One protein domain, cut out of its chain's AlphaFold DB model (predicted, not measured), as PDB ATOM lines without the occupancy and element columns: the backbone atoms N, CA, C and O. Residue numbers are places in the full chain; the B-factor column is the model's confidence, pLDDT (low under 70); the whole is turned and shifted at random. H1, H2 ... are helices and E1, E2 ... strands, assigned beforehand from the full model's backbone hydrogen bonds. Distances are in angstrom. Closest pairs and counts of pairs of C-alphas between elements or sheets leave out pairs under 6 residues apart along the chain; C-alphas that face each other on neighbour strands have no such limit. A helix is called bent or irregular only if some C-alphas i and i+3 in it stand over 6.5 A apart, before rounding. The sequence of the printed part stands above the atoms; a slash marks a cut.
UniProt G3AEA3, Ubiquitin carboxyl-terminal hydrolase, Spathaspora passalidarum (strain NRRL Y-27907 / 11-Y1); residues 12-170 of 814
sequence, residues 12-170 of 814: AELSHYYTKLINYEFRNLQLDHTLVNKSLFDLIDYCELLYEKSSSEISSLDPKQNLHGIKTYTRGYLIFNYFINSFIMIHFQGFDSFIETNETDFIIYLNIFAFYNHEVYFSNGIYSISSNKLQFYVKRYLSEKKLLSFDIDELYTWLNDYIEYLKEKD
ATOM      1  N   ALA A  12     189.484 240.169 234.061       62.38
ATOM      2  CA  ALA A  12     188.294 239.478 234.560       62.38
ATOM      3  C   ALA A  12     188.646 238.107 235.166       62.38
ATOM      4  O   ALA A  12     188.188 237.766 236.260       62.38
ATOM      5  N   GLU A  13     189.523 237.351 234.501       72.38
ATOM      6  CA  GLU A  13     190.062 236.092 235.027       72.38
ATOM      7  C   GLU A  13     190.905 236.325 236.285       72.38
ATOM      8  O   GLU A  13     190.845 235.517 237.207       72.38
ATOM      9  N   LEU A  14     191.630 237.447 236.372       71.81
ATOM     10  CA  LEU A  14     192.429 237.819 237.543       71.81
ATOM     11  C   LEU A  14     191.551 237.953 238.798       71.81
ATOM     12  O   LEU A  14     191.852 237.361 239.834       71.81
ATOM     13  N   SER A  15     190.423 238.663 238.695       74.06
ATOM     14  CA  SER A  15     189.455 238.764 239.795       74.06
ATOM     15  C   SER A  15     188.883 237.395 240.173       74.06
ATOM     16  O   SER A  15     188.764 237.074 241.354       74.06
ATOM     17  N   HIS A  16     188.551 236.567 239.179       81.50
ATOM     18  CA  HIS A  16     188.011 235.224 239.393       81.50
ATOM     19  C   HIS A  16     189.026 234.278 240.061       81.50
ATOM     20  O   HIS A  16     188.646 233.478 240.920       81.50
ATOM     21  N   TYR A  17     190.310 234.400 239.712       83.00
ATOM     22  CA  TYR A  17     191.423 233.660 240.302       83.00
ATOM     23  C   TYR A  17     191.564 233.962 241.799       83.00
ATOM     24  O   TYR A  17     191.495 233.034 242.608       83.00
ATOM     25  N   TYR A  18     191.656 235.241 242.193       85.31
ATOM     26  CA  TYR A  18     191.739 235.610 243.614       85.31
ATOM     27  C   TYR A  18     190.515 235.139 244.393       85.31
ATOM     28  O   TYR A  18     190.657 234.497 245.431       85.31
ATOM     29  N   THR A  19     189.303 235.377 243.879       85.88
ATOM     30  CA  THR A  19     188.079 234.920 244.548       85.88
ATOM     31  C   THR A  19     188.067 233.397 244.725       85.88
ATOM     32  O   THR A  19     187.673 232.925 245.790       85.88
ATOM     33  N   LYS A  20     188.524 232.602 243.745       87.19
ATOM     34  CA  LYS A  20     188.653 231.139 243.890       87.19
ATOM     35  C   LYS A  20     189.679 230.742 244.953       87.19
ATOM     36  O   LYS A  20     189.356 229.915 245.802       87.19
ATOM     37  N   LEU A  21     190.877 231.326 244.909       89.31
ATOM     38  CA  LEU A  21     191.967 231.073 245.856       89.31
ATOM     39  C   LEU A  21     191.531 231.360 247.302       89.31
ATOM     40  O   LEU A  21     191.687 230.512 248.176       89.31
ATOM     41  N   ILE A  22     190.914 232.519 247.531       92.94
ATOM     42  CA  ILE A  22     190.461 232.958 248.855       92.94
ATOM     43  C   ILE A  22     189.313 232.073 249.360       92.94
ATOM     44  O   ILE A  22     189.355 231.623 250.499       92.94
ATOM     45  N   ASN A  23     188.329 231.731 248.512       92.19
ATOM     46  CA  ASN A  23     187.278 230.771 248.884       92.19
ATOM     47  C   ASN A  23     187.842 229.379 249.223       92.19
ATOM     48  O   ASN A  23     187.296 228.697 250.088       92.19
ATOM     49  N   TYR A  24     188.887 228.935 248.519       92.19
ATOM     50  CA  TYR A  24     189.536 227.649 248.766       92.19
ATOM     51  C   TYR A  24     190.243 227.646 250.128       92.19
ATOM     52  O   TYR A  24     189.941 226.788 250.957       92.19
ATOM     53  N   GLU A  25     191.092 228.639 250.409       93.75
ATOM     54  CA  GLU A  25     191.774 228.719 251.706       93.75
ATOM     55  C   GLU A  25     190.813 228.991 252.869       93.75
ATOM     56  O   GLU A  25     190.948 228.362 253.916       93.75
ATOM     57  N   PHE A  26     189.780 229.818 252.687       92.69
ATOM     58  CA  PHE A  26     188.760 230.039 253.719       92.69
ATOM     59  C   PHE A  26     188.008 228.747 254.078       92.69
ATOM     60  O   PHE A  26     187.822 228.446 255.256       92.69
ATOM     61  N   ARG A  27     187.655 227.909 253.093       89.50
ATOM     62  CA  ARG A  27     187.074 226.578 253.361       89.50
ATOM     63  C   ARG A  27     188.063 225.639 254.053       89.50
ATOM     64  O   ARG A  27     187.671 224.919 254.965       89.50
ATOM     65  N   ASN A  28     189.340 225.666 253.672       89.25
ATOM     66  CA  ASN A  28     190.381 224.880 254.344       89.25
ATOM     67  C   ASN A  28     190.652 225.357 255.782       89.25
ATOM     68  O   ASN A  28     191.157 224.582 256.587       89.25
ATOM     69  N   LEU A  29     190.376 226.624 256.108       89.25
ATOM     70  CA  LEU A  29     190.423 227.147 257.477       89.25
ATOM     71  C   LEU A  29     189.238 226.637 258.306       89.25
ATOM     72  O   LEU A  29     189.434 226.209 259.437       89.25
ATOM     73  N   GLN A  30     188.032 226.595 257.732       83.81
ATOM     74  CA  GLN A  30     186.841 226.045 258.400       83.81
ATOM     75  C   GLN A  30     186.955 224.545 258.732       83.81
ATOM     76  O   GLN A  30     186.282 224.068 259.643       83.81
ATOM     77  N   LEU A  31     187.799 223.804 258.006       86.00
ATOM     78  CA  LEU A  31     188.086 222.383 258.244       86.00
ATOM     79  C   LEU A  31     189.313 222.148 259.149       86.00
ATOM     80  O   LEU A  31     189.624 221.002 259.476       86.00
ATOM     81  N   ASP A  32     190.028 223.201 259.556       84.69
ATOM     82  CA  ASP A  32     191.238 223.083 260.370       84.69
ATOM     83  C   ASP A  32     190.910 223.051 261.866       84.69
ATOM     84  O   ASP A  32     190.944 224.057 262.581       84.69
ATOM     85  N   HIS A  33     190.635 221.845 262.360       80.62
ATOM     86  CA  HIS A  33     190.390 221.592 263.780       80.62
ATOM     87  C   HIS A  33     191.563 221.981 264.701       80.62
ATOM     88  O   HIS A  33     191.364 222.064 265.912       80.62
ATOM     89  N   THR A  34     192.772 222.242 264.180       80.25
ATOM     90  CA  THR A  34     193.901 222.688 265.014       80.25
ATOM     91  C   THR A  34     193.767 224.143 265.462       80.25
ATOM     92  O   THR A  34     194.344 224.510 266.484       80.25
ATOM     93  N   LEU A  35     192.975 224.960 264.753       80.12
ATOM     94  CA  LEU A  35     192.752 226.368 265.094       80.12
ATOM     95  C   LEU A  35     191.832 226.548 266.304       80.12
ATOM     96  O   LEU A  35     192.038 227.467 267.088       80.12
ATOM     97  N   VAL A  36     190.862 225.647 266.492       73.38
ATOM     98  CA  VAL A  36     189.839 225.735 267.556       73.38
ATOM     99  C   VAL A  36     190.448 225.720 268.965       73.38
ATOM    100  O   VAL A  36     189.892 226.314 269.882       73.38
ATOM    101  N   ASN A  37     191.602 225.069 269.134       74.31
ATOM    102  CA  ASN A  37     192.280 224.921 270.426       74.31
ATOM    103  C   ASN A  37     193.428 225.927 270.643       74.31
ATOM    104  O   ASN A  37     194.156 225.812 271.628       74.31
ATOM    105  N   LYS A  38     193.639 226.877 269.724       78.50
ATOM    106  CA  LYS A  38     194.666 227.921 269.857       78.50
ATOM    107  C   LYS A  38     194.106 229.116 270.623       78.50
ATOM    108  O   LYS A  38     193.016 229.587 270.310       78.50
ATOM    109  N   SER A  39     194.865 229.651 271.580       82.50
ATOM    110  CA  SER A  39     194.562 230.986 272.112       82.50
ATOM    111  C   SER A  39     194.854 232.061 271.056       82.50
ATOM    112  O   SER A  39     195.575 231.795 270.090       82.50
ATOM    113  N   LEU A  40     194.345 233.285 271.255       82.38
ATOM    114  CA  LEU A  40     194.636 234.454 270.405       82.38
ATOM    115  C   LEU A  40     196.121 234.545 270.030       82.38
ATOM    116  O   LEU A  40     196.480 234.751 268.876       82.38
ATOM    117  N   PHE A  41     196.993 234.329 271.005       76.88
ATOM    118  CA  PHE A  41     198.423 234.515 270.837       76.88
ATOM    119  C   PHE A  41     199.101 233.288 270.204       76.88
ATOM    120  O   PHE A  41     200.086 233.437 269.494       76.88
ATOM    121  N   ASP A  42     198.531 232.081 270.348       79.19
ATOM    122  CA  ASP A  42     198.958 230.909 269.560       79.19
ATOM    123  C   ASP A  42     198.478 230.988 268.092       79.19
ATOM    124  O   ASP A  42     198.955 230.220 267.245       79.19
ATOM    125  N   LEU A  43     197.508 231.871 267.794       85.81
ATOM    126  CA  LEU A  43     197.137 232.288 266.437       85.81
ATOM    127  C   LEU A  43     198.083 233.382 265.922       85.81
ATOM    128  O   LEU A  43     198.498 233.280 264.775       85.81
ATOM    129  N   ILE A  44     198.476 234.358 266.751       83.38
ATOM    130  CA  ILE A  44     199.525 235.355 266.449       83.38
ATOM    131  C   ILE A  44     200.839 234.638 266.077       83.38
ATOM    132  O   ILE A  44     201.269 234.732 264.928       83.38
ATOM    133  N   ASP A  45     201.384 233.802 266.972       76.19
ATOM    134  CA  ASP A  45     202.594 232.987 266.739       76.19
ATOM    135  C   ASP A  45     202.468 232.111 265.458       76.19
ATOM    136  O   ASP A  45     203.447 231.826 264.766       76.19
ATOM    137  N   TYR A  46     201.253 231.664 265.105       84.19
ATOM    138  CA  TYR A  46     201.002 230.858 263.901       84.19
ATOM    139  C   TYR A  46     200.885 231.693 262.614       84.19
ATOM    140  O   TYR A  46     201.373 231.266 261.567       84.19
ATOM    141  N   CYS A  47     200.276 232.878 262.673       87.88
ATOM    142  CA  CYS A  47     200.197 233.827 261.561       87.88
ATOM    143  C   CYS A  47     201.576 234.326 261.137       87.88
ATOM    144  O   CYS A  47     201.820 234.487 259.942       87.88
ATOM    145  N   GLU A  48     202.468 234.538 262.097       80.94
ATOM    146  CA  GLU A  48     203.868 234.867 261.851       80.94
ATOM    147  C   GLU A  48     204.599 233.722 261.135       80.94
ATOM    148  O   GLU A  48     205.137 233.921 260.047       80.94
ATOM    149  N   LEU A  49     204.519 232.494 261.663       80.06
ATOM    150  CA  LEU A  49     205.123 231.316 261.032       80.06
ATOM    151  C   LEU A  49     204.605 231.084 259.598       80.06
ATOM    152  O   LEU A  49     205.368 230.689 258.715       80.06
ATOM    153  N   LEU A  50     203.312 231.328 259.344       86.06
ATOM    154  CA  LEU A  50     202.743 231.279 257.994       86.06
ATOM    155  C   LEU A  50     203.322 232.374 257.087       86.06
ATOM    156  O   LEU A  50     203.613 232.095 255.923       86.06
ATOM    157  N   TYR A  51     203.532 233.588 257.598       84.31
ATOM    158  CA  TYR A  51     204.159 234.665 256.836       84.31
ATOM    159  C   TYR A  51     205.604 234.309 256.449       84.31
ATOM    160  O   TYR A  51     205.939 234.342 255.266       84.31
ATOM    161  N   GLU A  52     206.435 233.883 257.404       74.69
ATOM    162  CA  GLU A  52     207.839 233.499 257.169       74.69
ATOM    163  C   GLU A  52     207.965 232.341 256.177       74.69
ATOM    164  O   GLU A  52     208.727 232.399 255.201       74.69
ATOM    165  N   LYS A  53     207.141 231.307 256.373       77.31
ATOM    166  CA  LYS A  53     207.051 230.185 255.446       77.31
ATOM    167  C   LYS A  53     206.638 230.652 254.049       77.31
ATOM    168  O   LYS A  53     207.239 230.228 253.068       77.31
ATOM    169  N   SER A  54     205.660 231.551 253.935       83.31
ATOM    170  CA  SER A  54     205.283 232.084 252.627       83.31
ATOM    171  C   SER A  54     206.440 232.846 251.969       83.31
ATOM    172  O   SER A  54     206.780 232.546 250.830       83.31
ATOM    173  N   SER A  55     207.109 233.747 252.695       73.50
ATOM    174  CA  SER A  55     208.217 234.578 252.195       73.50
ATOM    175  C   SER A  55     209.384 233.745 251.640       73.50
ATOM    176  O   SER A  55     209.931 234.024 250.568       73.50
ATOM    177  N   SER A  56     209.719 232.654 252.330       68.25
ATOM    178  CA  SER A  56     210.749 231.709 251.889       68.25
ATOM    179  C   SER A  56     210.338 230.882 250.664       68.25
ATOM    180  O   SER A  56     211.128 230.755 249.728       68.25
ATOM    181  N   GLU A  57     209.099 230.389 250.608       70.81
ATOM    182  CA  GLU A  57     208.558 229.659 249.449       70.81
ATOM    183  C   GLU A  57     208.436 230.551 248.195       70.81
ATOM    184  O   GLU A  57     208.633 230.077 247.073       70.81
ATOM    185  N   ILE A  58     208.188 231.854 248.378       66.38
ATOM    186  CA  ILE A  58     208.117 232.884 247.321       66.38
ATOM    187  C   ILE A  58     209.492 233.210 246.720       66.38
ATOM    188  O   ILE A  58     209.592 233.640 245.574       66.38
ATOM    189  N   SER A  59     210.574 232.966 247.461       57.75
ATOM    190  CA  SER A  59     211.945 233.181 246.976       57.75
ATOM    191  C   SER A  59     212.461 232.033 246.088       57.75
ATOM    192  O   SER A  59     213.623 232.033 245.674       57.75
ATOM    193  N   SER A  60     211.626 231.028 245.803       60.88
ATOM    194  CA  SER A  60     211.992 229.846 245.020       60.88
ATOM    195  C   SER A  60     211.838 230.055 243.508       60.88
ATOM    196  O   SER A  60     210.976 230.792 243.032       60.88
ATOM    197  N   LEU A  61     212.640 229.334 242.719       61.81
ATOM    198  CA  LEU A  61     212.511 229.286 241.253       61.81
ATOM    199  C   LEU A  61     211.461 228.262 240.765       61.81
ATOM    200  O   LEU A  61     211.288 228.104 239.558       61.81
ATOM    201  N   ASP A  62     210.779 227.545 241.668       67.06
ATOM    202  CA  ASP A  62     209.776 226.525 241.328       67.06
ATOM    203  C   ASP A  62     208.354 227.130 241.337       67.06
ATOM    204  O   ASP A  62     207.870 227.552 242.393       67.06
ATOM    205  N   PRO A  63     207.627 227.142 240.200       65.56
ATOM    206  CA  PRO A  63     206.231 227.584 240.135       65.56
ATOM    207  C   PRO A  63     205.300 226.894 241.150       65.56
ATOM    208  O   PRO A  63     204.367 227.513 241.664       65.56
ATOM    209  N   LYS A  64     205.551 225.621 241.493       68.31
ATOM    210  CA  LYS A  64     204.725 224.881 242.466       68.31
ATOM    211  C   LYS A  64     204.935 225.367 243.897       68.31
ATOM    212  O   LYS A  64     203.960 225.476 244.641       68.31
ATOM    213  N   GLN A  65     206.176 225.675 244.270       69.44
ATOM    214  CA  GLN A  65     206.494 226.255 245.577       69.44
ATOM    215  C   GLN A  65     205.948 227.683 245.685       69.44
ATOM    216  O   GLN A  65     205.337 228.012 246.695       69.44
ATOM    217  N   ASN A  66     206.021 228.479 244.617       71.75
ATOM    218  CA  ASN A  66     205.407 229.810 244.580       71.75
ATOM    219  C   ASN A  66     203.880 229.777 244.768       71.75
ATOM    220  O   ASN A  66     203.336 230.575 245.532       71.75
ATOM    221  N   LEU A  67     203.169 228.830 244.138       78.19
ATOM    222  CA  LEU A  67     201.731 228.645 244.379       78.19
ATOM    223  C   LEU A  67     201.430 228.213 245.825       78.19
ATOM    224  O   LEU A  67     200.400 228.608 246.377       78.19
ATOM    225  N   HIS A  68     202.313 227.425 246.446       83.25
ATOM    226  CA  HIS A  68     202.195 227.075 247.862       83.25
ATOM    227  C   HIS A  68     202.416 228.295 248.760       83.25
ATOM    228  O   HIS A  68     201.549 228.591 249.573       83.25
ATOM    229  N   GLY A  69     203.462 229.091 248.521       82.19
ATOM    230  CA  GLY A  69     203.717 230.345 249.236       82.19
ATOM    231  C   GLY A  69     202.547 231.332 249.145       82.19
ATOM    232  O   GLY A  69     202.111 231.863 250.164       82.19
ATOM    233  N   ILE A  70     201.946 231.503 247.960       85.62
ATOM    234  CA  ILE A  70     200.730 232.320 247.766       85.62
ATOM    235  C   ILE A  70     199.559 231.807 248.626       85.62
ATOM    236  O   ILE A  70     198.852 232.605 249.247       85.62
ATOM    237  N   LYS A  71     199.341 230.485 248.693       88.94
ATOM    238  CA  LYS A  71     198.307 229.877 249.549       88.94
ATOM    239  C   LYS A  71     198.615 230.059 251.033       88.94
ATOM    240  O   LYS A  71     197.735 230.486 251.775       88.94
ATOM    241  N   THR A  72     199.856 229.808 251.449       89.06
ATOM    242  CA  THR A  72     200.343 229.993 252.823       89.06
ATOM    243  C   THR A  72     200.141 231.446 253.284       89.06
ATOM    244  O   THR A  72     199.555 231.667 254.344       89.06
ATOM    245  N   TYR A  73     200.504 232.433 252.453       90.25
ATOM    246  CA  TYR A  73     200.262 233.858 252.710       90.25
ATOM    247  C   TYR A  73     198.762 234.177 252.807       90.25
ATOM    248  O   TYR A  73     198.320 234.811 253.762       90.25
ATOM    249  N   THR A  74     197.955 233.698 251.848       92.00
ATOM    250  CA  THR A  74     196.493 233.917 251.837       92.00
ATOM    251  C   THR A  74     195.842 233.356 253.103       92.00
ATOM    252  O   THR A  74     195.002 234.017 253.710       92.00
ATOM    253  N   ARG A  75     196.256 232.156 253.529       93.31
ATOM    254  CA  ARG A  75     195.797 231.499 254.757       93.31
ATOM    255  C   ARG A  75     196.134 232.333 255.991       93.31
ATOM    256  O   ARG A  75     195.254 232.570 256.812       93.31
ATOM    257  N   GLY A  76     197.377 232.796 256.107       92.12
ATOM    258  CA  GLY A  76     197.825 233.612 257.232       92.12
ATOM    259  C   GLY A  76     197.127 234.974 257.306       92.12
ATOM    260  O   GLY A  76     196.605 235.338 258.357       92.12
ATOM    261  N   TYR A  77     196.990 235.673 256.176       93.38
ATOM    262  CA  TYR A  77     196.287 236.961 256.115       93.38
ATOM    263  C   TYR A  77     194.779 236.829 256.395       93.38
ATOM    264  O   TYR A  77     194.181 237.715 257.008       93.38
ATOM    265  N   LEU A  78     194.158 235.706 256.008       94.44
ATOM    266  CA  LEU A  78     192.796 235.367 256.430       94.44
ATOM    267  C   LEU A  78     192.715 235.132 257.944       94.44
ATOM    268  O   LEU A  78     191.797 235.656 258.565       94.44
ATOM    269  N   ILE A  79     193.651 234.395 258.556       93.12
ATOM    270  CA  ILE A  79     193.620 234.158 260.011       93.12
ATOM    271  C   ILE A  79     193.804 235.462 260.790       93.12
ATOM    272  O   ILE A  79     193.051 235.710 261.731       93.12
ATOM    273  N   PHE A  80     194.747 236.309 260.377       93.69
ATOM    274  CA  PHE A  80     194.971 237.616 260.988       93.69
ATOM    275  C   PHE A  80     193.693 238.468 260.975       93.69
ATOM    276  O   PHE A  80     193.185 238.856 262.024       93.69
ATOM    277  N   ASN A  81     193.091 238.666 259.804       94.19
ATOM    278  CA  ASN A  81     191.943 239.565 259.691       94.19
ATOM    279  C   ASN A  81     190.618 238.975 260.196       94.19
ATOM    280  O   ASN A  81     189.796 239.722 260.717       94.19
ATOM    281  N   TYR A  82     190.389 237.666 260.050       92.56
ATOM    282  CA  TYR A  82     189.124 237.033 260.443       92.56
ATOM    283  C   TYR A  82     189.131 236.483 261.871       92.56
ATOM    284  O   TYR A  82     188.152 236.685 262.586       92.56
ATOM    285  N   PHE A  83     190.196 235.803 262.309       90.50
ATOM    286  CA  PHE A  83     190.251 235.225 263.657       90.50
ATOM    287  C   PHE A  83     190.868 236.188 264.674       90.50
ATOM    288  O   PHE A  83     190.225 236.469 265.680       90.50
ATOM    289  N   ILE A  84     192.078 236.708 264.432       91.06
ATOM    290  CA  ILE A  84     192.814 237.514 265.429       91.06
ATOM    291  C   ILE A  84     192.079 238.832 265.701       91.06
ATOM    292  O   ILE A  84     191.713 239.094 266.846       91.06
ATOM    293  N   ASN A  85     191.774 239.615 264.663       92.75
ATOM    294  CA  ASN A  85     191.115 240.916 264.836       92.75
ATOM    295  C   ASN A  85     189.711 240.775 265.444       92.75
ATOM    296  O   ASN A  85     189.380 241.485 266.390       92.75
ATOM    297  N   SER A  86     188.900 239.820 264.970       90.50
ATOM    298  CA  SER A  86     187.570 239.565 265.548       90.50
ATOM    299  C   SER A  86     187.650 239.099 267.001       90.50
ATOM    300  O   SER A  86     186.832 239.516 267.815       90.50
ATOM    301  N   PHE A  87     188.638 238.269 267.357       88.81
ATOM    302  CA  PHE A  87     188.840 237.852 268.743       88.81
ATOM    303  C   PHE A  87     189.204 239.050 269.626       88.81
ATOM    304  O   PHE A  87     188.637 239.182 270.707       88.81
ATOM    305  N   ILE A  88     190.092 239.943 269.170       87.75
ATOM    306  CA  ILE A  88     190.445 241.169 269.903       87.75
ATOM    307  C   ILE A  88     189.201 242.044 270.111       87.75
ATOM    308  O   ILE A  88     188.849 242.350 271.251       87.75
ATOM    309  N   MET A  89     188.476 242.355 269.033       86.81
ATOM    310  CA  MET A  89     187.264 243.177 269.096       86.81
ATOM    311  C   MET A  89     186.191 242.582 270.021       86.81
ATOM    312  O   MET A  89     185.585 243.316 270.795       86.81
ATOM    313  N   ILE A  90     185.974 241.262 269.998       84.56
ATOM    314  CA  ILE A  90     184.925 240.599 270.795       84.56
ATOM    315  C   ILE A  90     185.343 240.385 272.257       84.56
ATOM    316  O   ILE A  90     184.561 240.668 273.162       84.56
ATOM    317  N   HIS A  91     186.543 239.854 272.511       83.31
ATOM    318  CA  HIS A  91     186.945 239.421 273.855       83.31
ATOM    319  C   HIS A  91     187.576 240.531 274.695       83.31
ATOM    320  O   HIS A  91     187.411 240.517 275.914       83.31
ATOM    321  N   PHE A  92     188.255 241.492 274.064       83.44
ATOM    322  CA  PHE A  92     188.828 242.653 274.750       83.44
ATOM    323  C   PHE A  92     187.946 243.901 274.626       83.44
ATOM    324  O   PHE A  92     188.216 244.885 275.302       83.44
ATOM    325  N   GLN A  93     186.850 243.846 273.855       84.62
ATOM    326  CA  GLN A  93     185.933 244.970 273.595       84.62
ATOM    327  C   GLN A  93     186.585 246.122 272.806       84.62
ATOM    328  O   GLN A  93     186.175 247.273 272.923       84.62
ATOM    329  N   GLY A  94     187.604 245.808 271.998       84.56
ATOM    330  CA  GLY A  94     188.360 246.776 271.202       84.56
ATOM    331  C   GLY A  94     189.870 246.675 271.413       84.56
ATOM    332  O   GLY A  94     190.350 245.957 272.292       84.56
ATOM    333  N   PHE A  95     190.624 247.401 270.587       85.75
ATOM    334  CA  PHE A  95     192.086 247.394 270.641       85.75
ATOM    335  C   PHE A  95     192.655 248.162 271.842       85.75
ATOM    336  O   PHE A  95     193.625 247.696 272.424       85.75
ATOM    337  N   ASP A  96     192.033 249.256 272.284       81.31
ATOM    338  CA  ASP A  96     192.481 250.053 273.438       81.31
ATOM    339  C   ASP A  96     192.629 249.196 274.710       81.31
ATOM    340  O   ASP A  96     193.685 249.149 275.333       81.31
ATOM    341  N   SER A  97     191.586 248.434 275.046       81.00
ATOM    342  CA  SER A  97     191.559 247.506 276.185       81.00
ATOM    343  C   SER A  97     192.525 246.321 276.002       81.00
ATOM    344  O   SER A  97     193.124 245.842 276.970       81.00
ATOM    345  N   PHE A  98     192.752 245.873 274.760       83.50
ATOM    346  CA  PHE A  98     193.783 244.876 274.459       83.50
ATOM    347  C   PHE A  98     195.198 245.417 274.711       83.50
ATOM    348  O   PHE A  98     196.010 244.702 275.294       83.50
ATOM    349  N   ILE A  99     195.475 246.673 274.346       82.56
ATOM    350  CA  ILE A  99     196.753 247.357 274.601       82.56
ATOM    351  C   ILE A  99     196.982 247.519 276.102       82.56
ATOM    352  O   ILE A  99     198.005 247.069 276.610       82.56
ATOM    353  N   GLU A 100     196.005 248.080 276.824       75.94
ATOM    354  CA  GLU A 100     196.077 248.302 278.277       75.94
ATOM    355  C   GLU A 100     196.377 247.026 279.075       75.94
ATOM    356  O   GLU A 100     196.973 247.087 280.150       75.94
ATOM    357  N   THR A 101     195.946 245.866 278.571       74.94
ATOM    358  CA  THR A 101     196.101 244.583 279.270       74.94
ATOM    359  C   THR A 101     197.201 243.679 278.705       74.94
ATOM    360  O   THR A 101     197.605 242.748 279.401       74.94
ATOM    361  N   ASN A 102     197.709 243.929 277.488       75.06
ATOM    362  CA  ASN A 102     198.674 243.061 276.787       75.06
ATOM    363  C   ASN A 102     199.652 243.867 275.894       75.06
ATOM    364  O   ASN A 102     199.911 243.491 274.752       75.06
ATOM    365  N   GLU A 103     200.204 244.978 276.389       71.50
ATOM    366  CA  GLU A 103     201.091 245.893 275.640       71.50
ATOM    367  C   GLU A 103     202.195 245.177 274.828       71.50
ATOM    368  O   GLU A 103     202.304 245.365 273.613       71.50
ATOM    369  N   THR A 104     202.957 244.271 275.456       65.25
ATOM    370  CA  THR A 104     204.017 243.487 274.787       65.25
ATOM    371  C   THR A 104     203.483 242.637 273.624       65.25
ATOM    372  O   THR A 104     204.148 242.483 272.599       65.25
ATOM    373  N   ASP A 105     202.275 242.090 273.759       74.38
ATOM    374  CA  ASP A 105     201.617 241.297 272.721       74.38
ATOM    375  C   ASP A 105     201.016 242.159 271.612       74.38
ATOM    376  O   ASP A 105     200.976 241.735 270.454       74.38
ATOM    377  N   PHE A 106     200.594 243.385 271.923       83.00
ATOM    378  CA  PHE A 106     200.166 244.323 270.896       83.00
ATOM    379  C   PHE A 106     201.329 244.739 269.987       83.00
ATOM    380  O   PHE A 106     201.159 244.863 268.780       83.00
ATOM    381  N   ILE A 107     202.543 244.846 270.522       74.50
ATOM    382  CA  ILE A 107     203.751 245.130 269.732       74.50
ATOM    383  C   ILE A 107     204.085 243.961 268.793       74.50
ATOM    384  O   ILE A 107     204.479 244.164 267.642       74.50
ATOM    385  N   ILE A 108     203.858 242.725 269.237       73.19
ATOM    386  CA  ILE A 108     203.925 241.537 268.378       73.19
ATOM    387  C   ILE A 108     202.834 241.598 267.293       73.19
ATOM    388  O   ILE A 108     203.115 241.374 266.114       73.19
ATOM    389  N   TYR A 109     201.601 241.951 267.659       86.75
ATOM    390  CA  TYR A 109     200.498 242.140 266.717       86.75
ATOM    391  C   TYR A 109     200.813 243.218 265.659       86.75
ATOM    392  O   TYR A 109     200.592 242.980 264.471       86.75
ATOM    393  N   LEU A 110     201.390 244.361 266.054       84.69
ATOM    394  CA  LEU A 110     201.832 245.428 265.145       84.69
ATOM    395  C   LEU A 110     202.943 244.960 264.200       84.69
ATOM    396  O   LEU A 110     202.953 245.343 263.032       84.69
ATOM    397  N   ASN A 111     203.847 244.094 264.666       75.75
ATOM    398  CA  ASN A 111     204.828 243.456 263.793       75.75
ATOM    399  C   ASN A 111     204.131 242.582 262.740       75.75
ATOM    400  O   ASN A 111     204.353 242.793 261.553       75.75
ATOM    401  N   ILE A 112     203.208 241.695 263.124       83.31
ATOM    402  CA  ILE A 112     202.441 240.885 262.158       83.31
ATOM    403  C   ILE A 112     201.646 241.763 261.178       83.31
ATOM    404  O   ILE A 112     201.640 241.491 259.974       83.31
ATOM    405  N   PHE A 113     201.023 242.842 261.659       89.56
ATOM    406  CA  PHE A 113     200.363 243.839 260.816       89.56
ATOM    407  C   PHE A 113     201.334 244.435 259.786       89.56
ATOM    408  O   PHE A 113     201.031 244.450 258.591       89.56
ATOM    409  N   ALA A 114     202.520 244.870 260.218       82.94
ATOM    410  CA  ALA A 114     203.552 245.407 259.337       82.94
ATOM    411  C   ALA A 114     204.086 244.357 258.342       82.94
ATOM    412  O   ALA A 114     204.345 244.693 257.189       82.94
ATOM    413  N   PHE A 115     204.212 243.088 258.749       79.62
ATOM    414  CA  PHE A 115     204.665 241.998 257.876       79.62
ATOM    415  C   PHE A 115     203.676 241.809 256.729       79.62
ATOM    416  O   PHE A 115     204.043 241.900 255.559       79.62
ATOM    417  N   TYR A 116     202.396 241.605 257.052       84.19
ATOM    418  CA  TYR A 116     201.384 241.361 256.033       84.19
ATOM    419  C   TYR A 116     201.169 242.558 255.106       84.19
ATOM    420  O   TYR A 116     200.897 242.329 253.927       84.19
ATOM    421  N   ASN A 117     201.321 243.791 255.597       83.31
ATOM    422  CA  ASN A 117     201.146 245.016 254.811       83.31
ATOM    423  C   ASN A 117     202.410 245.497 254.075       83.31
ATOM    424  O   ASN A 117     202.334 246.461 253.316       83.31
ATOM    425  N   HIS A 118     203.556 244.823 254.220       79.62
ATOM    426  CA  HIS A 118     204.720 245.097 253.377       79.62
ATOM    427  C   HIS A 118     204.447 244.695 251.914       79.62
ATOM    428  O   HIS A 118     203.791 243.684 251.627       79.62
ATOM    429  N   GLU A 119     204.969 245.464 250.950       74.94
ATOM    430  CA  GLU A 119     204.844 245.086 249.541       74.94
ATOM    431  C   GLU A 119     205.763 243.895 249.221       74.94
ATOM    432  O   GLU A 119     206.972 243.932 249.453       74.94
ATOM    433  N   VAL A 120     205.176 242.821 248.693       71.31
ATOM    434  CA  VAL A 120     205.863 241.592 248.277       71.31
ATOM    435  C   VAL A 120     205.352 241.202 246.893       71.31
ATOM    436  O   VAL A 120     204.154 241.296 246.608       71.31
ATOM    437  N   TYR A 121     206.258 240.755 246.027       69.62
ATOM    438  CA  TYR A 121     205.946 240.304 244.674       69.62
ATOM    439  C   TYR A 121     206.064 238.778 244.600       69.62
ATOM    440  O   TYR A 121     207.143 238.232 244.809       69.62
ATOM    441  N   PHE A 122     204.970 238.087 244.275       65.81
ATOM    442  CA  PHE A 122     204.956 236.637 244.070       65.81
ATOM    443  C   PHE A 122     205.151 236.340 242.577       65.81
ATOM    444  O   PHE A 122     204.275 236.659 241.769       65.81
ATOM    445  N   SER A 123     206.271 235.728 242.192       56.12
ATOM    446  CA  SER A 123     206.517 235.279 240.816       56.12
ATOM    447  C   SER A 123     206.069 233.834 240.624       56.12
ATOM    448  O   SER A 123     206.634 232.939 241.233       56.12
ATOM    449  N   ASN A 124     205.118 233.561 239.733       51.91
ATOM    450  CA  ASN A 124     204.713 232.186 239.413       51.91
ATOM    451  C   ASN A 124     205.034 231.869 237.942       51.91
ATOM    452  O   ASN A 124     204.164 231.682 237.097       51.91
ATOM    453  N   GLY A 125     206.323 231.900 237.596       60.91
ATOM    454  CA  GLY A 125     206.783 231.779 236.212       60.91
ATOM    455  C   GLY A 125     206.548 233.059 235.402       60.91
ATOM    456  O   GLY A 125     207.314 234.008 235.520       60.91
ATOM    457  N   ILE A 126     205.516 233.083 234.551       44.56
ATOM    458  CA  ILE A 126     205.313 234.134 233.524       44.56
ATOM    459  C   ILE A 126     204.573 235.380 234.068       44.56
ATOM    460  O   ILE A 126     204.321 236.331 233.335       44.56
ATOM    461  N   TYR A 127     204.177 235.380 235.343       57.44
ATOM    462  CA  TYR A 127     203.296 236.393 235.926       57.44
ATOM    463  C   TYR A 127     203.691 236.730 237.364       57.44
ATOM    464  O   TYR A 127     204.066 235.852 238.147       57.44
ATOM    465  N   SER A 128     203.582 238.017 237.700       61.59
ATOM    466  CA  SER A 128     203.798 238.556 239.041       61.59
ATOM    467  C   SER A 128     202.476 238.989 239.678       61.59
ATOM    468  O   SER A 128     201.701 239.769 239.118       61.59
ATOM    469  N   ILE A 129     202.217 238.481 240.877       70.94
ATOM    470  CA  ILE A 129     201.160 238.953 241.774       70.94
ATOM    471  C   ILE A 129     201.811 239.913 242.781       70.94
ATOM    472  O   ILE A 129     202.971 239.725 243.137       70.94
ATOM    473  N   SER A 130     201.095 240.936 243.247       77.69
ATOM    474  CA  SER A 130     201.545 241.805 244.346       77.69
ATOM    475  C   SER A 130     200.706 241.563 245.601       77.69
ATOM    476  O   SER A 130     199.490 241.363 245.492       77.69
ATOM    477  N   SER A 131     201.330 241.598 246.784       82.06
ATOM    478  CA  SER A 131     200.652 241.433 248.083       82.06
ATOM    479  C   SER A 131     199.480 242.398 248.208       82.06
ATOM    480  O   SER A 131     198.360 241.952 248.428       82.06
ATOM    481  N   ASN A 132     199.693 243.668 247.869       85.19
ATOM    482  CA  ASN A 132     198.679 244.725 247.835       85.19
ATOM    483  C   ASN A 132     197.390 244.344 247.071       85.19
ATOM    484  O   ASN A 132     196.282 244.634 247.525       85.19
ATOM    485  N   LYS A 133     197.487 243.634 245.933       84.19
ATOM    486  CA  LYS A 133     196.298 243.154 245.197       84.19
ATOM    487  C   LYS A 133     195.620 241.983 245.903       84.19
ATOM    488  O   LYS A 133     194.395 241.955 245.994       84.19
ATOM    489  N   LEU A 134     196.396 241.020 246.396       86.75
ATOM    490  CA  LEU A 134     195.874 239.855 247.114       86.75
ATOM    491  C   LEU A 134     195.181 240.269 248.424       86.75
ATOM    492  O   LEU A 134     194.057 239.837 248.681       86.75
ATOM    493  N   GLN A 135     195.801 241.171 249.190       91.00
ATOM    494  CA  GLN A 135     195.243 241.805 250.385       91.00
ATOM    495  C   GLN A 135     193.904 242.486 250.079       91.00
ATOM    496  O   GLN A 135     192.911 242.194 250.742       91.00
ATOM    497  N   PHE A 136     193.846 243.337 249.043       90.94
ATOM    498  CA  PHE A 136     192.613 244.006 248.613       90.94
ATOM    499  C   PHE A 136     191.478 243.004 248.364       90.94
ATOM    500  O   PHE A 136     190.372 243.187 248.873       90.94
ATOM    501  N   TYR A 137     191.745 241.911 247.640       91.62
ATOM    502  CA  TYR A 137     190.736 240.880 247.403       91.62
ATOM    503  C   TYR A 137     190.340 240.106 248.671       91.62
ATOM    504  O   TYR A 137     189.176 239.725 248.778       91.62
ATOM    505  N   VAL A 138     191.245 239.900 249.637       92.69
ATOM    506  CA  VAL A 138     190.904 239.287 250.935       92.69
ATOM    507  C   VAL A 138     190.036 240.221 251.778       92.69
ATOM    508  O   VAL A 138     188.971 239.793 252.219       92.69
ATOM    509  N   LYS A 139     190.426 241.492 251.952       92.94
ATOM    510  CA  LYS A 139     189.631 242.485 252.698       92.94
ATOM    511  C   LYS A 139     188.234 242.623 252.094       92.94
ATOM    512  O   LYS A 139     187.237 242.409 252.779       92.94
ATOM    513  N   ARG A 140     188.164 242.823 250.773       91.25
ATOM    514  CA  ARG A 140     186.906 242.867 250.018       91.25
ATOM    515  C   ARG A 140     186.070 241.594 250.200       91.25
ATOM    516  O   ARG A 140     184.864 241.703 250.382       91.25
ATOM    517  N   TYR A 141     186.678 240.405 250.169       93.44
ATOM    518  CA  TYR A 141     185.963 239.142 250.388       93.44
ATOM    519  C   TYR A 141     185.342 239.061 251.789       93.44
ATOM    520  O   TYR A 141     184.188 238.655 251.910       93.44
ATOM    521  N   LEU A 142     186.074 239.467 252.832       92.75
ATOM    522  CA  LEU A 142     185.569 239.488 254.207       92.75
ATOM    523  C   LEU A 142     184.387 240.464 254.356       92.75
ATOM    524  O   LEU A 142     183.354 240.082 254.914       92.75
ATOM    525  N   SER A 143     184.490 241.667 253.780       89.31
ATOM    526  CA  SER A 143     183.429 242.685 253.818       89.31
ATOM    527  C   SER A 143     182.197 242.304 252.982       89.31
ATOM    528  O   SER A 143     181.078 242.334 253.490       89.31
ATOM    529  N   GLU A 144     182.366 241.856 251.729       89.94
ATOM    530  CA  GLU A 144     181.256 241.406 250.861       89.94
ATOM    531  C   GLU A 144     180.489 240.213 251.449       89.94
ATOM    532  O   GLU A 144     179.298 240.036 251.181       89.94
ATOM    533  N   LYS A 145     181.166 239.373 252.239       90.44
ATOM    534  CA  LYS A 145     180.561 238.231 252.934       90.44
ATOM    535  C   LYS A 145     180.027 238.567 254.328       90.44
ATOM    536  O   LYS A 145     179.478 237.665 254.955       90.44
ATOM    537  N   LYS A 146     180.144 239.822 254.787       88.31
ATOM    538  CA  LYS A 146     179.773 240.277 256.141       88.31
ATOM    539  C   LYS A 146     180.371 239.378 257.240       88.31
ATOM    540  O   LYS A 146     179.674 238.953 258.155       88.31
ATOM    541  N   LEU A 147     181.656 239.036 257.103       89.56
ATOM    542  CA  LEU A 147     182.365 238.112 258.002       89.56
ATOM    543  C   LEU A 147     183.024 238.796 259.211       89.56
ATOM    544  O   LEU A 147     183.508 238.098 260.095       89.56
ATOM    545  N   LEU A 148     183.056 240.129 259.252       89.06
ATOM    546  CA  LEU A 148     183.632 240.921 260.344       89.06
ATOM    547  C   LEU A 148     182.540 241.769 261.005       89.06
ATOM    548  O   LEU A 148     181.595 242.192 260.341       89.06
ATOM    549  N   SER A 149     182.689 242.037 262.303       83.69
ATOM    550  CA  SER A 149     181.797 242.909 263.085       83.69
ATOM    551  C   SER A 149     182.276 244.368 263.156       83.69
ATOM    552  O   SER A 149     181.818 245.121 264.010       83.69
ATOM    553  N   PHE A 150     183.256 244.739 262.334       87.12
ATOM    554  CA  PHE A 150     183.964 246.020 262.344       87.12
ATOM    555  C   PHE A 150     184.447 246.340 260.922       87.12
ATOM    556  O   PHE A 150     184.582 245.430 260.097       87.12
ATOM    557  N   ASP A 151     184.725 247.613 260.636       88.25
ATOM    558  CA  ASP A 151     185.336 248.009 259.368       88.25
ATOM    559  C   ASP A 151     186.858 247.780 259.409       88.25
ATOM    560  O   ASP A 151     187.574 248.241 260.302       88.25
ATOM    561  N   ILE A 152     187.353 247.006 258.444       89.81
ATOM    562  CA  ILE A 152     188.762 246.628 258.343       89.81
ATOM    563  C   ILE A 152     189.649 247.767 257.826       89.81
ATOM    564  O   ILE A 152     190.820 247.825 258.189       89.81
ATOM    565  N   ASP A 153     189.121 248.666 256.998       88.88
ATOM    566  CA  ASP A 153     189.870 249.805 256.471       88.88
ATOM    567  C   ASP A 153     189.947 250.934 257.514       88.88
ATOM    568  O   ASP A 153     190.990 251.581 257.642       88.88
ATOM    569  N   GLU A 154     188.911 251.089 258.346       88.94
ATOM    570  CA  GLU A 154     188.943 251.944 259.544       88.94
ATOM    571  C   GLU A 154     189.984 251.437 260.560       88.94
ATOM    572  O   GLU A 154     190.876 252.189 260.955       88.94
ATOM    573  N   LEU A 155     189.964 250.134 260.890       89.69
ATOM    574  CA  LEU A 155     190.976 249.506 261.753       89.69
ATOM    575  C   LEU A 155     192.400 249.705 261.219       89.69
ATOM    576  O   LEU A 155     193.316 249.998 261.984       89.69
ATOM    577  N   TYR A 156     192.613 249.540 259.913       91.00
ATOM    578  CA  TYR A 156     193.940 249.702 259.318       91.00
ATOM    579  C   TYR A 156     194.405 251.159 259.350       91.00
ATOM    580  O   TYR A 156     195.597 251.401 259.510       91.00
ATOM    581  N   THR A 157     193.492 252.123 259.224       88.88
ATOM    582  CA  THR A 157     193.808 253.550 259.386       88.88
ATOM    583  C   THR A 157     194.277 253.814 260.817       88.88
ATOM    584  O   THR A 157     195.410 254.246 261.016       88.88
ATOM    585  N   TRP A 158     193.480 253.400 261.806       87.81
ATOM    586  CA  TRP A 158     193.791 253.545 263.230       87.81
ATOM    587  C   TRP A 158     195.122 252.878 263.634       87.81
ATOM    588  O   TRP A 158     195.911 253.460 264.376       87.81
ATOM    589  N   LEU A 159     195.429 251.688 263.102       88.94
ATOM    590  CA  LEU A 159     196.703 251.001 263.370       88.94
ATOM    591  C   LEU A 159     197.918 251.731 262.782       88.94
ATOM    592  O   LEU A 159     198.980 251.728 263.403       88.94
ATOM    593  N   ASN A 160     197.787 252.350 261.606       88.62
ATOM    594  CA  ASN A 160     198.867 253.155 261.033       88.62
ATOM    595  C   ASN A 160     199.082 254.444 261.840       88.62
ATOM    596  O   ASN A 160     200.226 254.776 262.147       88.62
ATOM    597  N   ASP A 161     198.003 255.111 262.250       84.75
ATOM    598  CA  ASP A 161     198.067 256.299 263.106       84.75
ATOM    599  C   ASP A 161     198.733 255.987 264.462       84.75
ATOM    600  O   ASP A 161     199.594 256.738 264.921       84.75
ATOM    601  N   TYR A 162     198.420 254.831 265.065       83.50
ATOM    602  CA  TYR A 162     199.083 254.347 266.282       83.50
ATOM    603  C   TYR A 162     200.593 254.122 266.077       83.50
ATOM    604  O   TYR A 162     201.405 254.470 266.937       83.50
ATOM    605  N   ILE A 163     200.993 253.548 264.937       82.50
ATOM    606  CA  ILE A 163     202.408 253.322 264.600       82.50
ATOM    607  C   ILE A 163     203.165 254.650 264.447       82.50
ATOM    608  O   ILE A 163     204.312 254.736 264.887       82.50
ATOM    609  N   GLU A 164     202.562 255.684 263.852       82.00
ATOM    610  CA  GLU A 164     203.185 257.014 263.791       82.00
ATOM    611  C   GLU A 164     203.269 257.668 265.179       82.00
ATOM    612  O   GLU A 164     204.330 258.177 265.538       82.00
ATOM    613  N   TYR A 165     202.227 257.557 266.012       80.69
ATOM    614  CA  TYR A 165     202.257 258.032 267.402       80.69
ATOM    615  C   TYR A 165     203.419 257.428 268.215       80.69
ATOM    616  O   TYR A 165     204.142 258.167 268.889       80.69
ATOM    617  N   LEU A 166     203.665 256.114 268.113       74.81
ATOM    618  CA  LEU A 166     204.820 255.483 268.771       74.81
ATOM    619  C   LEU A 166     206.154 256.098 268.311       74.81
ATOM    620  O   LEU A 166     207.005 256.417 269.140       74.81
ATOM    621  N   LYS A 167     206.327 256.327 267.002       76.38
ATOM    622  CA  LYS A 167     207.547 256.951 266.456       76.38
ATOM    623  C   LYS A 167     207.733 258.389 266.935       76.38
ATOM    624  O   LYS A 167     208.873 258.832 267.072       76.38
ATOM    625  N   GLU A 168     206.650 259.139 267.130       78.50
ATOM    626  CA  GLU A 168     206.707 260.497 267.680       78.50
ATOM    627  C   GLU A 168     207.098 260.483 269.162       78.50
ATOM    628  O   GLU A 168     207.941 261.286 269.569       78.50
ATOM    629  N   LYS A 169     206.551 259.549 269.952       72.81
ATOM    630  CA  LYS A 169     206.898 259.369 271.368       72.81
ATOM    631  C   LYS A 169     208.386 259.043 271.549       72.81
ATOM    632  O   LYS A 169     209.078 259.765 272.268       72.81
ATOM    633  N   ASP A 170     208.905 258.055 270.814       67.75
ATOM    634  CA  ASP A 170     210.328 257.673 270.836       67.75
ATOM    635  C   ASP A 170     211.261 258.863 270.535       67.75
ATOM    636  O   ASP A 170     212.340 258.998 271.118       67.75
TER     637      ASP A 170
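AT A GLANCE: This is residues 12 to 170 of the 814 residues of the protein "Ubiquitin carboxyl-terminal hydrolase" of Spathaspora passalidarum (strain NRRL Y-27907 / 11-Y1) (UniProt G3AEA3). What shape do the parts make? H2, H3 and H4 form an up-and-down bundle, each running against the one before; H1 and H5 cross its longest helix, H3, the small hairpin of E1 and E2 sits near the start of H3, and residues 164 to 170 of H6 stick out. How is it made up? The 159 printed residues include six named helices and two antiparallel strands, in order H1 H2 H3 H4 E1 E2 H5 H6: mostly helix, compact, radius of gyration of the C-alphas 15.9 A, spans 47 by 35 by 29 A.

HOW THE PARTS SIT: What does the first helix touch? H1, residues 12 to 30, touches the hub H3, residues 63 to 91, with residues 21 to 29 alone, at a steep tilt of 61 degrees; the closest C-alphas, Glu 25 and Arg 75, are 5.8 A apart. What follows? H2, residues 40 to 58, and H3 form a hairpin at a shallow tilt of 19 degrees, the closest C-alphas, Ser 54 and Gly 69, 4.1 A apart. H4, residues 95 to 117, touches H2 at a shallow tilt of 10 degrees, the same way; the closest C-alphas, Glu 48 and Ile 112, are 6.2 A apart. And the rest? In the hairpin of E1, residues 121 to 123, and E2, residues 128 to 130, N 122 and O 129 are within hydrogen-bond range at 2.8 A. H5, residues 131 to 144, touches H3, whose residues 74 to 82 alone take part, at a steep tilt of 46 degrees; the closest C-alphas, Leu 78 and Val 138, are 7.0 A apart. H6, residues 152 to 170, is close but not clearly touching H4, with the closest C-alphas, Leu 110 and Leu 159, 7.8 A apart. How are the helix backbones? Each O i to N i+4 pair is within hydrogen-bond range in H1, H2, H5 and H6, against 23 of 25 in H3 and 17 of 19 in H4.

IN THESE COORDINATES: Where are the ends? C-alpha 12 of H1 is at (188.294, 239.478, 234.560) and C-alpha 170 of H6 at (210.328, 257.673, 270.836). How long are the helices? From first to last C-alpha H1 is 27.4 A, H2 26.8 A, H3 40.6 A and H6 27.3 A. H4 is irregular, with C-alphas 101 and 104 9.2 A apart and a kink of 126 degrees near residue 102.

THE WHOLE: How large is it? The two C-alphas farthest apart, those of Glu 100 and Ile 126, are 47.8 A apart; the printed part has no cut and no long link. Where is confidence low? Mean pLDDT of the printed part is 81.6, with 20 residues under 70, among them 58 to 65 and 121 to 128.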